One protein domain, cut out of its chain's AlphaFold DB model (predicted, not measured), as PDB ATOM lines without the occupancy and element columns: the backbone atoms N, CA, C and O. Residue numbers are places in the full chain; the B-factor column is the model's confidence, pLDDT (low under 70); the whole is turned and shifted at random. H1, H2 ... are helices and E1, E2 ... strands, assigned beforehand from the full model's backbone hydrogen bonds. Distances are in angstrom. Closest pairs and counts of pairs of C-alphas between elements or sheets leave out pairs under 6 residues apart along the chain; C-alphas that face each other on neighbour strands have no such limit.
ATOM      1  N   THR A 188      64.546  15.959  81.352       86.31
ATOM      2  CA  THR A 188      64.424  15.106  80.165       86.31
ATOM      3  C   THR A 188      64.733  15.915  78.906       86.31
ATOM      4  O   THR A 188      64.270  15.608  77.811       86.31
ATOM      5  N   ARG A 189      65.544  16.973  79.067       85.62
ATOM      6  CA  ARG A 189      65.977  17.890  78.004       85.62
ATOM      7  C   ARG A 189      64.794  18.569  77.299       85.62
ATOM      8  O   ARG A 189      64.842  18.810  76.097       85.62
ATOM      9  N   GLY A 190      63.752  18.912  78.060       85.12
ATOM     10  CA  GLY A 190      62.608  19.673  77.557       85.12
ATOM     11  C   GLY A 190      61.565  18.837  76.817       85.12
ATOM     12  O   GLY A 190      60.835  19.376  75.983       85.12
ATOM     13  N   ASP A 191      61.465  17.536  77.101       89.25
ATOM     14  CA  ASP A 191      60.401  16.719  76.526       89.25
ATOM     15  C   ASP A 191      58.995  17.168  76.978       89.25
ATOM     16  O   ASP A 191      58.798  18.035  77.839       89.25
ATOM     17  N   LYS A 192      57.965  16.547  76.394       91.75
ATOM     18  CA  LYS A 192      56.565  16.873  76.702       91.75
ATOM     19  C   LYS A 192      56.195  16.670  78.180       91.75
ATOM     20  O   LYS A 192      55.264  17.329  78.646       91.75
ATOM     21  N   TYR A 193      56.868  15.768  78.895       90.38
ATOM     22  CA  TYR A 193      56.579  15.453  80.292       90.38
ATOM     23  C   TYR A 193      57.181  16.511  81.217       90.38
ATOM     24  O   TYR A 193      56.456  17.066  82.045       90.38
ATOM     25  N   GLU A 194      58.451  16.870  81.017       92.62
ATOM     26  CA  GLU A 194      59.118  17.964  81.729       92.62
ATOM     27  C   GLU A 194      58.393  19.294  81.484       92.62
ATOM     28  O   GLU A 194      57.999  19.989  82.424       92.62
ATOM     29  N   VAL A 195      58.109  19.617  80.219       94.19
ATOM     30  CA  VAL A 195      57.355  20.828  79.862       94.19
ATOM     31  C   VAL A 195      55.947  20.809  80.469       94.19
ATOM     32  O   VAL A 195      55.426  21.849  80.885       94.19
ATOM     33  N   GLY A 196      55.327  19.632  80.563       94.88
ATOM     34  CA  GLY A 196      54.048  19.435  81.239       94.88
ATOM     35  C   GLY A 196      54.086  19.838  82.716       94.88
ATOM     36  O   GLY A 196      53.148  20.483  83.189       94.88
ATOM     37  N   ILE A 197      55.176  19.533  83.428       96.06
ATOM     38  CA  ILE A 197      55.370  19.920  84.834       96.06
ATOM     39  C   ILE A 197      55.418  21.445  84.964       96.06
ATOM     40  O   ILE A 197      54.681  22.016  85.770       96.06
ATOM     41  N   TYR A 198      56.203  22.128  84.124       95.50
ATOM     42  CA  TYR A 198      56.272  23.596  84.124       95.50
ATOM     43  C   TYR A 198      54.903  24.243  83.858       95.50
ATOM     44  O   TYR A 198      54.526  25.213  84.519       95.50
ATOM     45  N   ARG A 199      54.108  23.676  82.940       94.25
ATOM     46  CA  ARG A 199      52.739  24.152  82.667       94.25
ATOM     47  C   ARG A 199      51.799  23.908  83.841       94.25
ATOM     48  O   ARG A 199      50.921  24.731  84.091       94.25
ATOM     49  N   ALA A 200      51.959  22.798  84.554       94.88
ATOM     50  CA  ALA A 200      51.164  22.509  85.739       94.88
ATOM     51  C   ALA A 200      51.490  23.474  86.890       94.88
ATOM     52  O   ALA A 200      50.572  23.929  87.569       94.88
ATOM     53  N   LEU A 201      52.758  23.866  87.057       95.69
ATOM     54  CA  LEU A 201      53.194  24.821  88.088       95.69
ATOM     55  C   LEU A 201      52.555  26.207  87.927       95.69
ATOM     56  O   LEU A 201      52.248  26.860  88.921       95.69
ATOM     57  N   ASN A 202      52.272  26.624  86.691       93.38
ATOM     58  CA  ASN A 202      51.523  27.852  86.393       93.38
ATOM     59  C   ASN A 202      50.132  27.877  87.061       93.38
ATOM     60  O   ASN A 202      49.603  28.937  87.380       93.38
ATOM     61  N   LYS A 203      49.535  26.706  87.319       92.56
ATOM     62  CA  LYS A 203      48.197  26.593  87.916       92.56
ATOM     63  C   LYS A 203      48.163  26.848  89.421       92.56
ATOM     64  O   LYS A 203      47.074  26.864  89.982       92.56
ATOM     65  N   LEU A 204      49.308  27.061  90.073       93.50
ATOM     66  CA  LEU A 204      49.367  27.405  91.493       93.50
ATOM     67  C   LEU A 204      49.046  28.902  91.692       93.50
ATOM     68  O   LEU A 204      49.875  29.755  91.373       93.50
ATOM     69  N   PRO A 205      47.875  29.257  92.253       90.75
ATOM     70  CA  PRO A 205      47.346  30.626  92.182       90.75
ATOM     71  C   PRO A 205      48.090  31.638  93.070       90.75
ATOM     72  O   PRO A 205      48.013  32.852  92.855       90.75
ATOM     73  N   SER A 206      48.791  31.149  94.094       94.62
ATOM     74  CA  SER A 206      49.479  31.974  95.093       94.62
ATOM     75  C   SER A 206      51.002  31.879  95.021       94.62
ATOM     76  O   SER A 206      51.672  32.570  95.796       94.62
ATOM     77  N   LEU A 207      51.544  31.071  94.101       96.50
ATOM     78  CA  LEU A 207      52.972  30.779  94.031       96.50
ATOM     79  C   LEU A 207      53.765  32.042  93.686       96.50
ATOM     80  O   LEU A 207      53.506  32.701  92.683       96.50
ATOM     81  N   GLN A 208      54.735  32.372  94.535       96.56
ATOM     82  CA  GLN A 208      55.600  33.546  94.407       96.56
ATOM     83  C   GLN A 208      57.074  33.157  94.319       96.56
ATOM     84  O   GLN A 208      57.831  33.804  93.597       96.56
ATOM     85  N   TYR A 209      57.467  32.097  95.024       98.12
ATOM     86  CA  TYR A 209      58.839  31.619  95.095       98.12
ATOM     87  C   TYR A 209      58.871  30.142  94.739       98.12
ATOM     88  O   TYR A 209      58.203  29.324  95.374       98.12
ATOM     89  N   LEU A 210      59.662  29.805  93.733       97.94
ATOM     90  CA  LEU A 210      59.828  28.438  93.278       97.94
ATOM     91  C   LEU A 210      61.308  28.075  93.277       97.94
ATOM     92  O   LEU A 210      62.121  28.789  92.698       97.94
ATOM     93  N   SER A 211      61.642  26.958  93.916       98.12
ATOM     94  CA  SER A 211      62.965  26.345  93.856       98.12
ATOM     95  C   SER A 211      62.838  24.973  93.208       98.12
ATOM     96  O   SER A 211      62.167  24.092  93.742       98.12
ATOM     97  N   LEU A 212      63.454  24.791  92.045       96.56
ATOM     98  CA  LEU A 212      63.451  23.522  91.331       96.56
ATOM     99  C   LEU A 212      64.826  22.881  91.422       96.56
ATOM    100  O   LEU A 212      65.816  23.462  90.980       96.56
ATOM    101  N   GLN A 213      64.861  21.670  91.962       93.38
ATOM    102  CA  GLN A 213      66.034  20.812  91.891       93.38
ATOM    103  C   GLN A 213      65.949  20.008  90.594       93.38
ATOM    104  O   GLN A 213      65.199  19.041  90.496       93.38
ATOM    105  N   LEU A 214      66.652  20.477  89.567       91.38
ATOM    106  CA  LEU A 214      66.651  19.901  88.228       91.38
ATOM    107  C   LEU A 214      67.562  18.676  88.221       91.38
ATOM    108  O   LEU A 214      68.777  18.796  88.069       91.38
ATOM    109  N   MET A 215      66.965  17.508  88.435       86.69
ATOM    110  CA  MET A 215      67.683  16.248  88.549       86.69
ATOM    111  C   MET A 215      67.996  15.691  87.169       86.69
ATOM    112  O   MET A 215      67.084  15.480  86.375       86.69
ATOM    113  N   TYR A 216      69.266  15.436  86.884       83.06
ATOM    114  CA  TYR A 216      69.700  14.827  85.629       83.06
ATOM    115  C   TYR A 216      70.657  13.674  85.901       83.06
ATOM    116  O   TYR A 216      71.424  13.704  86.866       83.06
ATOM    117  N   SER A 217      70.613  12.678  85.025       75.81
ATOM    118  CA  SER A 217      71.505  11.523  85.057       75.81
ATOM    119  C   SER A 217      72.635  11.712  84.047       75.81
ATOM    120  O   SER A 217      72.455  12.363  83.015       75.81
ATOM    121  N   VAL A 218      73.807  11.164  84.365       71.75
ATOM    122  CA  VAL A 218      74.983  11.158  83.487       71.75
ATOM    123  C   VAL A 218      75.582   9.765  83.506       71.75
ATOM    124  O   VAL A 218      75.933   9.276  84.583       71.75
ATOM    125  N   GLY A 219      75.738   9.172  82.324       66.44
ATOM    126  CA  GLY A 219      76.253   7.814  82.180       66.44
ATOM    127  C   GLY A 219      75.311   6.716  82.712       66.44
ATOM    128  O   GLY A 219      74.258   6.997  83.292       66.44
ATOM    129  N   PRO A 220      75.655   5.444  82.461       61.03
ATOM    130  CA  PRO A 220      74.924   4.289  82.977       61.03
ATOM    131  C   PRO A 220      75.169   4.103  84.482       61.03
ATOM    132  O   PRO A 220      76.203   4.507  85.011       61.03
ATOM    133  N   GLU A 221      74.227   3.464  85.176       60.38
ATOM    134  CA  GLU A 221      74.456   3.014  86.555       60.38
ATOM    135  C   GLU A 221      75.487   1.889  86.589       60.38
ATOM    136  O   GLU A 221      75.565   1.103  85.645       60.38
ATOM    137  N   LYS A 222      76.203   1.742  87.713       61.03
ATOM    138  CA  LYS A 222      77.154   0.638  87.922       61.03
ATOM    139  C   LYS A 222      76.524  -0.732  87.653       61.03
ATOM    140  O   LYS A 222      77.159  -1.588  87.061       61.03
ATOM    141  N   GLN A 223      75.265  -0.925  88.045       56.94
ATOM    142  CA  GLN A 223      74.540  -2.184  87.834       56.94
ATOM    143  C   GLN A 223      74.252  -2.506  86.356       56.94
ATOM    144  O   GLN A 223      74.010  -3.660  86.019       56.94
ATOM    145  N   PHE A 224      74.291  -1.502  85.477       59.31
ATOM    146  CA  PHE A 224      74.163  -1.657  84.025       59.31
ATOM    147  C   PHE A 224      75.502  -1.480  83.302       59.31
ATOM    148  O   PHE A 224      75.528  -1.386  82.075       59.31
ATOM    149  N   TRP A 225      76.600  -1.398  84.054       66.81
ATOM    150  CA  TRP A 225      77.940  -1.337  83.508       66.81
ATOM    151  C   TRP A 225      78.465  -2.747  83.274       66.81
ATOM    152  O   TRP A 225      78.482  -3.576  84.184       66.81
ATOM    153  N   GLY A 242      92.488  14.008  91.222       53.84
ATOM    154  CA  GLY A 242      93.277  13.327  90.185       53.84
ATOM    155  C   GLY A 242      92.457  12.467  89.215       53.84
ATOM    156  O   GLY A 242      92.926  12.178  88.118       53.84
ATOM    157  N   ASP A 243      91.211  12.118  89.553       58.84
ATOM    158  CA  ASP A 243      90.360  11.257  88.711       58.84
ATOM    159  C   ASP A 243      89.581  12.011  87.611       58.84
ATOM    160  O   ASP A 243      88.836  11.404  86.840       58.84
ATOM    161  N   ALA A 244      89.754  13.333  87.484       58.62
ATOM    162  CA  ALA A 244      89.058  14.143  86.478       58.62
ATOM    163  C   ALA A 244      89.346  13.680  85.036       58.62
ATOM    164  O   ALA A 244      88.435  13.643  84.206       58.62
ATOM    165  N   ASP A 245      90.577  13.235  84.766       62.31
ATOM    166  CA  ASP A 245      91.012  12.736  83.453       62.31
ATOM    167  C   ASP A 245      90.389  11.374  83.091       62.31
ATOM    168  O   ASP A 245      90.480  10.915  81.949       62.31
ATOM    169  N   ARG A 246      89.740  10.705  84.054       63.72
ATOM    170  CA  ARG A 246      89.101   9.397  83.859       63.72
ATOM    171  C   ARG A 246      87.649   9.500  83.416       63.72
ATOM    172  O   ARG A 246      87.138   8.506  82.894       63.72
ATOM    173  N   ILE A 247      86.999  10.658  83.567       67.50
ATOM    174  CA  ILE A 247      85.608  10.852  83.140       67.50
ATOM    175  C   ILE A 247      85.561  10.850  81.605       67.50
ATOM    176  O   ILE A 247      86.148  11.733  80.975       67.50
ATOM    177  N   PRO A 248      84.855   9.895  80.969       73.00
ATOM    178  CA  PRO A 248      84.690   9.897  79.524       73.00
ATOM    179  C   PRO A 248      84.153  11.240  79.016       73.00
ATOM    180  O   PRO A 248      83.178  11.774  79.547       73.00
ATOM    181  N   MET A 249      84.748  11.758  77.938       75.00
ATOM    182  CA  MET A 249      84.350  13.038  77.339       75.00
ATOM    183  C   MET A 249      82.849  13.090  77.008       75.00
ATOM    184  O   MET A 249      82.219  14.131  77.164       75.00
ATOM    185  N   ALA A 250      82.253  11.958  76.620       74.19
ATOM    186  CA  ALA A 250      80.817  11.847  76.369       74.19
ATOM    187  C   ALA A 250      79.960  12.202  77.603       74.19
ATOM    188  O   ALA A 250      78.933  12.865  77.471       74.19
ATOM    189  N   TYR A 251      80.396  11.834  78.811       76.00
ATOM    190  CA  TYR A 251      79.689  12.137  80.060       76.00
ATOM    191  C   TYR A 251      79.873  13.592  80.488       76.00
ATOM    192  O   TYR A 251      78.943  14.207  81.013       76.00
ATOM    193  N   LEU A 252      81.038  14.180  80.206       75.38
ATOM    194  CA  LEU A 252      81.233  15.622  80.361       75.38
ATOM    195  C   LEU A 252      80.303  16.391  79.415       75.38
ATOM    196  O   LEU A 252      79.576  17.276  79.860       75.38
ATOM    197  N   GLN A 253      80.254  16.011  78.136       77.44
ATOM    198  CA  GLN A 253      79.351  16.609  77.146       77.44
ATOM    199  C   GLN A 253      77.879  16.478  77.552       77.44
ATOM    200  O   GLN A 253      77.122  17.443  77.440       77.44
ATOM    201  N   GLU A 254      77.472  15.318  78.064       76.50
ATOM    202  CA  GLU A 254      76.131  15.093  78.601       76.50
ATOM    203  C   GLU A 254      75.840  15.985  79.816       76.50
ATOM    204  O   GLU A 254      74.778  16.601  79.887       76.50
ATOM    205  N   THR A 255      76.796  16.127  80.736       77.19
ATOM    206  CA  THR A 255      76.684  17.029  81.892       77.19
ATOM    207  C   THR A 255      76.472  18.475  81.443       77.19
ATOM    208  O   THR A 255      75.537  19.127  81.904       77.19
ATOM    209  N   PHE A 256      77.282  18.966  80.499       77.69
ATOM    210  CA  PHE A 256      77.134  20.319  79.956       77.69
ATOM    211  C   PHE A 256      75.816  20.501  79.196       77.69
ATOM    212  O   PHE A 256      75.178  21.540  79.335       77.69
ATOM    213  N   SER A 257      75.366  19.481  78.461       79.06
ATOM    214  CA  SER A 257      74.081  19.504  77.743       79.06
ATOM    215  C   SER A 257      72.873  19.514  78.686       79.06
ATOM    216  O   SER A 257      71.813  20.028  78.336       79.06
ATOM    217  N   ASN A 258      73.018  18.954  79.889       78.38
ATOM    218  CA  ASN A 258      72.009  19.024  80.947       78.38
ATOM    219  C   ASN A 258      72.105  20.313  81.784       78.38
ATOM    220  O   ASN A 258      71.219  20.564  82.610       78.38
ATOM    221  N   GLY A 259      73.148  21.121  81.565       78.38
ATOM    222  CA  GLY A 259      73.367  22.404  82.215       78.38
ATOM    223  C   GLY A 259      72.221  23.391  81.994       78.38
ATOM    224  O   GLY A 259      71.407  23.265  81.080       78.38
ATOM    225  N   ILE A 260      72.149  24.380  82.882       84.81
ATOM    226  CA  ILE A 260      71.127  25.422  82.842       84.81
ATOM    227  C   ILE A 260      71.787  26.693  82.335       84.81
ATOM    228  O   ILE A 260      72.607  27.284  83.036       84.81
ATOM    229  N   ASP A 261      71.425  27.103  81.128       88.62
ATOM    230  CA  ASP A 261      71.827  28.385  80.571       88.62
ATOM    231  C   ASP A 261      70.736  29.452  80.767       88.62
ATOM    232  O   ASP A 261      69.650  29.210  81.308       88.62
ATOM    233  N   GLU A 262      71.052  30.676  80.348       91.56
ATOM    234  CA  GLU A 262      70.132  31.808  80.429       91.56
ATOM    235  C   GLU A 262      68.847  31.570  79.622       91.56
ATOM    236  O   GLU A 262      67.760  31.943  80.072       91.56
ATOM    237  N   VAL A 263      68.963  30.959  78.439       91.56
ATOM    238  CA  VAL A 263      67.840  30.750  77.517       91.56
ATOM    239  C   VAL A 263      66.825  29.810  78.155       91.56
ATOM    240  O   VAL A 263      65.662  30.181  78.321       91.56
ATOM    241  N   LEU A 264      67.280  28.649  78.622       91.06
ATOM    242  CA  LEU A 264      66.446  27.672  79.303       91.06
ATOM    243  C   LEU A 264      65.815  28.253  80.573       91.06
ATOM    244  O   LEU A 264      64.619  28.074  80.808       91.06
ATOM    245  N   ALA A 265      66.588  28.971  81.394       93.31
ATOM    246  CA  ALA A 265      66.060  29.581  82.612       93.31
ATOM    247  C   ALA A 265      64.923  30.574  82.309       93.31
ATOM    248  O   ALA A 265      63.892  30.571  82.990       93.31
ATOM    249  N   ARG A 266      65.076  31.392  81.257       92.88
ATOM    250  CA  ARG A 266      64.042  32.329  80.793       92.88
ATOM    251  C   ARG A 266      62.811  31.613  80.249       92.88
ATOM    252  O   ARG A 266      61.697  32.063  80.523       92.88
ATOM    253  N   GLU A 267      62.980  30.523  79.509       92.69
ATOM    254  CA  GLU A 267      61.862  29.734  78.982       92.69
ATOM    255  C   GLU A 267      61.053  29.077  80.102       92.69
ATOM    256  O   GLU A 267      59.831  29.243  80.146       92.69
ATOM    257  N   ILE A 268      61.723  28.420  81.058       93.81
ATOM    258  CA  ILE A 268      61.079  27.829  82.240       93.81
ATOM    259  C   ILE A 268      60.303  28.909  82.999       93.81
ATOM    260  O   ILE A 268      59.117  28.735  83.294       93.81
ATOM    261  N   PHE A 269      60.939  30.052  83.273       93.94
ATOM    262  CA  PHE A 269      60.289  31.156  83.974       93.94
ATOM    263  C   PHE A 269      59.060  31.672  83.222       93.94
ATOM    264  O   PHE A 269      58.001  31.849  83.821       93.94
ATOM    265  N   SER A 270      59.174  31.895  81.912       91.44
ATOM    266  CA  SER A 270      58.083  32.430  81.091       91.44
ATOM    267  C   SER A 270      56.891  31.477  81.058       91.44
ATOM    268  O   SER A 270      55.742  31.904  81.193       91.44
ATOM    269  N   LEU A 271      57.168  30.178  80.952       92.00
ATOM    270  CA  LEU A 271      56.160  29.134  80.878       92.00
ATOM    271  C   LEU A 271      55.391  28.990  82.204       92.00
ATOM    272  O   LEU A 271      54.156  28.930  82.203       92.00
ATOM    273  N   ILE A 272      56.092  29.038  83.342       93.31
ATOM    274  CA  ILE A 272      55.468  28.999  84.675       93.31
ATOM    275  C   ILE A 272      54.735  30.312  84.983       93.31
ATOM    276  O   ILE A 272      53.631  30.295  85.526       93.31
ATOM    277  N   SER A 273      55.299  31.459  84.602       90.06
ATOM    278  CA  SER A 273      54.658  32.764  84.795       90.06
ATOM    279  C   SER A 273      53.463  32.991  83.857       90.06
ATOM    280  O   SER A 273      52.679  33.918  84.060       90.06
ATOM    281  N   GLY A 274      53.300  32.159  82.824       81.69
ATOM    282  CA  GLY A 274      52.254  32.327  81.814       81.69
ATOM    283  C   GLY A 274      52.437  33.587  80.977       81.69
ATOM    284  O   GLY A 274      51.475  34.068  80.382       81.69
ATOM    285  N   ILE A 275      53.657  34.130  80.949       71.06
ATOM    286  CA  ILE A 275      53.999  35.284  80.128       71.06
ATOM    287  C   ILE A 275      54.062  34.774  78.698       71.06
ATOM    288  O   ILE A 275      55.023  34.132  78.283       71.06
ATOM    289  N   ASN A 276      52.999  35.043  77.953       59.41
ATOM    290  CA  ASN A 276      52.963  34.808  76.526       59.41
ATOM    291  C   ASN A 276      53.219  36.162  75.846       59.41
ATOM    292  O   ASN A 276      52.451  37.092  76.102       59.41
ATOM    293  N   PRO A 277      54.252  36.331  75.000       54.62
ATOM    294  CA  PRO A 277      54.586  37.632  74.402       54.62
ATOM    295  C   PRO A 277      53.433  38.279  73.609       54.62
ATOM    296  O   PRO A 277      53.454  39.480  73.360       54.62
ATOM    297  N   ILE A 278      52.405  37.502  73.255       55.19
ATOM    298  CA  ILE A 278      51.234  37.935  72.482       55.19
ATOM    299  C   ILE A 278      50.027  38.290  73.383       55.19
ATOM    300  O   ILE A 278      49.154  39.047  72.969       55.19
ATOM    301  N   SER A 279      49.966  37.802  74.631       50.88
ATOM    302  CA  SER A 279      48.825  38.004  75.542       50.88
ATOM    303  C   SER A 279      49.278  38.618  76.866       50.88
ATOM    304  O   SER A 279      49.997  37.999  77.644       50.88
ATOM    305  N   ARG A 280      48.823  39.845  77.147       50.44
ATOM    306  CA  ARG A 280      49.183  40.625  78.349       50.44
ATOM    307  C   ARG A 280      48.508  40.161  79.649       50.44
ATOM    308  O   ARG A 280      48.663  40.824  80.672       50.44
ATOM    309  N   ASN A 281      47.773  39.051  79.647       51.16
ATOM    310  CA  ASN A 281      47.152  38.538  80.870       51.16
ATOM    311  C   ASN A 281      48.170  37.755  81.703       51.16
ATOM    312  O   ASN A 281      48.308  36.540  81.579       51.16
ATOM    313  N   VAL A 282      48.874  38.473  82.578       57.66
ATOM    314  CA  VAL A 282      49.747  37.885  83.597       57.66
ATOM    315  C   VAL A 282      48.865  37.296  84.699       57.66
ATOM    316  O   VAL A 282      48.372  38.013  85.565       57.66
ATOM    317  N   SER A 283      48.623  35.986  84.641       64.44
ATOM    318  CA  SER A 283      47.849  35.270  85.667       64.44
ATOM    319  C   SER A 283      48.710  34.777  86.837       64.44
ATOM    320  O   SER A 283      48.160  34.382  87.864       64.44
ATOM    321  N   SER A 284      50.038  34.763  86.694       74.81
ATOM    322  CA  SER A 284      50.945  34.207  87.701       74.81
ATOM    323  C   SER A 284      51.460  35.269  88.669       74.81
ATOM    324  O   SER A 284      51.735  36.405  88.285       74.81
ATOM    325  N   LYS A 285      51.632  34.874  89.935       89.12
ATOM    326  CA  LYS A 285      52.262  35.689  90.982       89.12
ATOM    327  C   LYS A 285      53.743  35.363  91.174       89.12
ATOM    328  O   LYS A 285      54.335  35.878  92.124       89.12
ATOM    329  N   LEU A 286      54.333  34.530  90.313       93.69
ATOM    330  CA  LEU A 286      55.725  34.110  90.436       93.69
ATOM    331  C   LEU A 286      56.661  35.326  90.348       93.69
ATOM    332  O   LEU A 286      56.629  36.092  89.389       93.69
ATOM    333  N   ARG A 287      57.498  35.502  91.374       93.00
ATOM    334  CA  ARG A 287      58.478  36.594  91.492       93.00
ATOM    335  C   ARG A 287      59.912  36.093  91.480       93.00
ATOM    336  O   ARG A 287      60.809  36.832  91.093       93.00
ATOM    337  N   TYR A 288      60.123  34.864  91.936       95.38
ATOM    338  CA  TYR A 288      61.445  34.301  92.129       95.38
ATOM    339  C   TYR A 288      61.474  32.846  91.675       95.38
ATOM    340  O   TYR A 288      60.652  32.036  92.109       95.38
ATOM    341  N   LEU A 289      62.448  32.531  90.824       96.25
ATOM    342  CA  LEU A 289      62.761  31.182  90.381       96.25
ATOM    343  C   LEU A 289      64.221  30.891  90.712       96.25
ATOM    344  O   LEU A 289      65.120  31.586  90.245       96.25
ATOM    345  N   ARG A 290      64.441  29.845  91.502       96.56
ATOM    346  CA  ARG A 290      65.749  29.245  91.737       96.56
ATOM    347  C   ARG A 290      65.798  27.916  91.010       96.56
ATOM    348  O   ARG A 290      64.922  27.077  91.202       96.56
ATOM    349  N   LEU A 291      66.823  27.739  90.192       95.12
ATOM    350  CA  LEU A 291      67.096  26.483  89.518       95.12
ATOM    351  C   LEU A 291      68.405  25.925  90.072       95.12
ATOM    352  O   LEU A 291      69.430  26.602  90.041       95.12
ATOM    353  N   GLU A 292      68.352  24.716  90.612       91.81
ATOM    354  CA  GLU A 292      69.509  24.002  91.141       91.81
ATOM    355  C   GLU A 292      69.726  22.751  90.290       91.81
ATOM    356  O   GLU A 292      68.933  21.816  90.399       91.81
ATOM    357  N   PRO A 293      70.752  22.700  89.428       87.75
ATOM    358  CA  PRO A 293      71.090  21.469  88.735       87.75
ATOM    359  C   PRO A 293      71.647  20.479  89.760       87.75
ATOM    360  O   PRO A 293      72.660  20.749  90.403       87.75
ATOM    361  N   ILE A 294      70.988  19.333  89.913       82.75
ATOM    362  CA  ILE A 294      71.443  18.258  90.797       82.75
ATOM    363  C   ILE A 294      71.750  17.046  89.936       82.75
ATOM    364  O   ILE A 294      70.867  16.474  89.298       82.75
ATOM    365  N   ARG A 295      73.017  16.641  89.925       74.06
ATOM    366  CA  ARG A 295      73.390  15.367  89.328       74.06
ATOM    367  C   ARG A 295      72.837  14.253  90.210       74.06
ATOM    368  O   ARG A 295      73.158  14.196  91.395       74.06
ATOM    369  N   LYS A 296      72.051  13.360  89.622       66.88
ATOM    370  CA  LYS A 296      71.845  12.022  90.163       66.88
ATOM    371  C   LYS A 296      72.810  11.065  89.486       66.88
ATOM    372  O   LYS A 296      73.043  11.143  88.279       66.88
ATOM    373  N   ILE A 297      73.382  10.166  90.270       49.56
ATOM    374  CA  ILE A 297      74.015   8.973  89.729       49.56
ATOM    375  C   ILE A 297      72.850   7.989  89.532       49.56
ATOM    376  O   ILE A 297      72.290   7.494  90.495       49.56
ATOM    377  N   GLY A 298      72.394   7.814  88.287       48.97
ATOM    378  CA  GLY A 298      71.405   6.786  87.927       48.97
ATOM    379  C   GLY A 298      69.969   7.223  87.591       48.97
ATOM    380  O   GLY A 298      69.201   7.681  88.437       48.97
ATOM    381  N   TRP A 299      69.646   7.113  86.296       41.78
ATOM    382  CA  TRP A 299      68.630   6.265  85.633       41.78
ATOM    383  C   TRP A 299      68.686   6.676  84.154       41.78
ATOM    384  O   TRP A 299      68.232   7.764  83.801       41.78
ATOM    385  N   ASN A 300      69.255   5.824  83.297       34.03
ATOM    386  CA  ASN A 300      68.914   5.786  81.876       34.03
ATOM    387  C   ASN A 300      67.802   4.744  81.742       34.03
ATOM    388  O   ASN A 300      68.077   3.577  81.479       34.03
ATOM    389  N   ALA A 301      66.546   5.138  81.947       27.14
ATOM    390  CA  ALA A 301      65.479   4.394  81.291       27.14
ATOM    391  C   ALA A 301      65.415   4.904  79.845       27.14
ATOM    392  O   ALA A 301      65.374   6.125  79.651       27.14
ATOM    393  N   PRO A 302      65.436   4.021  78.829       26.95
ATOM    394  CA  PRO A 302      65.168   4.446  77.468       26.95
ATOM    395  C   PRO A 302      63.814   5.149  77.454       26.95
ATOM    396  O   PRO A 302      62.873   4.718  78.121       26.95
ATOM    397  N   ALA A 303      63.735   6.244  76.703       27.05
ATOM    398  CA  ALA A 303      62.459   6.842  76.366       27.05
ATOM    399  C   ALA A 303      61.564   5.746  75.764       27.05
ATOM    400  O   ALA A 303      61.859   5.235  74.683       27.05
ATOM    401  N   VAL A 304      60.508   5.374  76.486       28.33
ATOM    402  CA  VAL A 304      59.357   4.656  75.935       28.33
ATOM    403  C   VAL A 304      58.155   5.578  76.047       28.33
ATOM    404  O   VAL A 304      57.893   6.083  77.163       28.33
TER     405      VAL A 304
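AT A GLANCE: This is residues 188 to 225 and 242 to 304 of the 304 residues of an uncharacterized protein of Deltaproteobacteria bacterium (UniProt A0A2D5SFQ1). Two long parallel strands, E1 and E2, lie side by side as a narrow ribbon, with H4 over one face near the strands' first residues and H1 packed on H4. H3 and then H2 reach out toward one end of the long axis, while the loop of residues 276 to 281 sticks out at the other. The printed part has 101 residues, in the order H1 E1 H2 H3 H4 E2, class mixed. It is loose, with a radius of gyration of the C-alphas of 16.6 A, and elongated, spanning 51 by 31 by 23 A.

IN THESE COORDINATES: Find C-alpha 192 at (56.565, 16.873, 76.702); from there H1 runs to residue 201, 14.3 A. E1, residues 209 to 217, covers 25.8 A. Past the cut come H2, residues 243 to 246, H3, residues 249 to 257, 12.1 A, and H4, residues 262 to 273, 16.1 A. E2, residues 288 to 296, covers 24.7 A and ends at C-alpha 296, (71.845, 12.022, 90.163).

HOW THE PARTS SIT: Look first at E1 and E2, parallel at 20 degrees: N 210 and O 288 are 2.9 A apart and N 292 and O 212 2.9 A, within hydrogen-bond range. The closest C-alphas of H4 and E2, Phe 269 and Leu 289, are 6.9 A apart. H4, with residues 268 to 272 alone, touches H1, closest at the C-alphas of Tyr 198 and Ile 272, 5.5 A, a steep tilt of 54 degrees, the same way. H3 and E1 are near each other; H2 and H4 are apart. H1, H3 and H4 have every O i to N i+4 pair within hydrogen-bond range; H2 is too short for one.

THE WHOLE: The C-alphas farthest apart, Gly 242 and Asn 281, are 53.4 A apart. Residues 226 to 241 are not printed, a gap of 22.2 A between C-alphas 225 and 242. The link H4 to E2 is long. Model confidence is under 70 at residues 219 to 225, 242 to 247, 276 to 283 and 296 to 304.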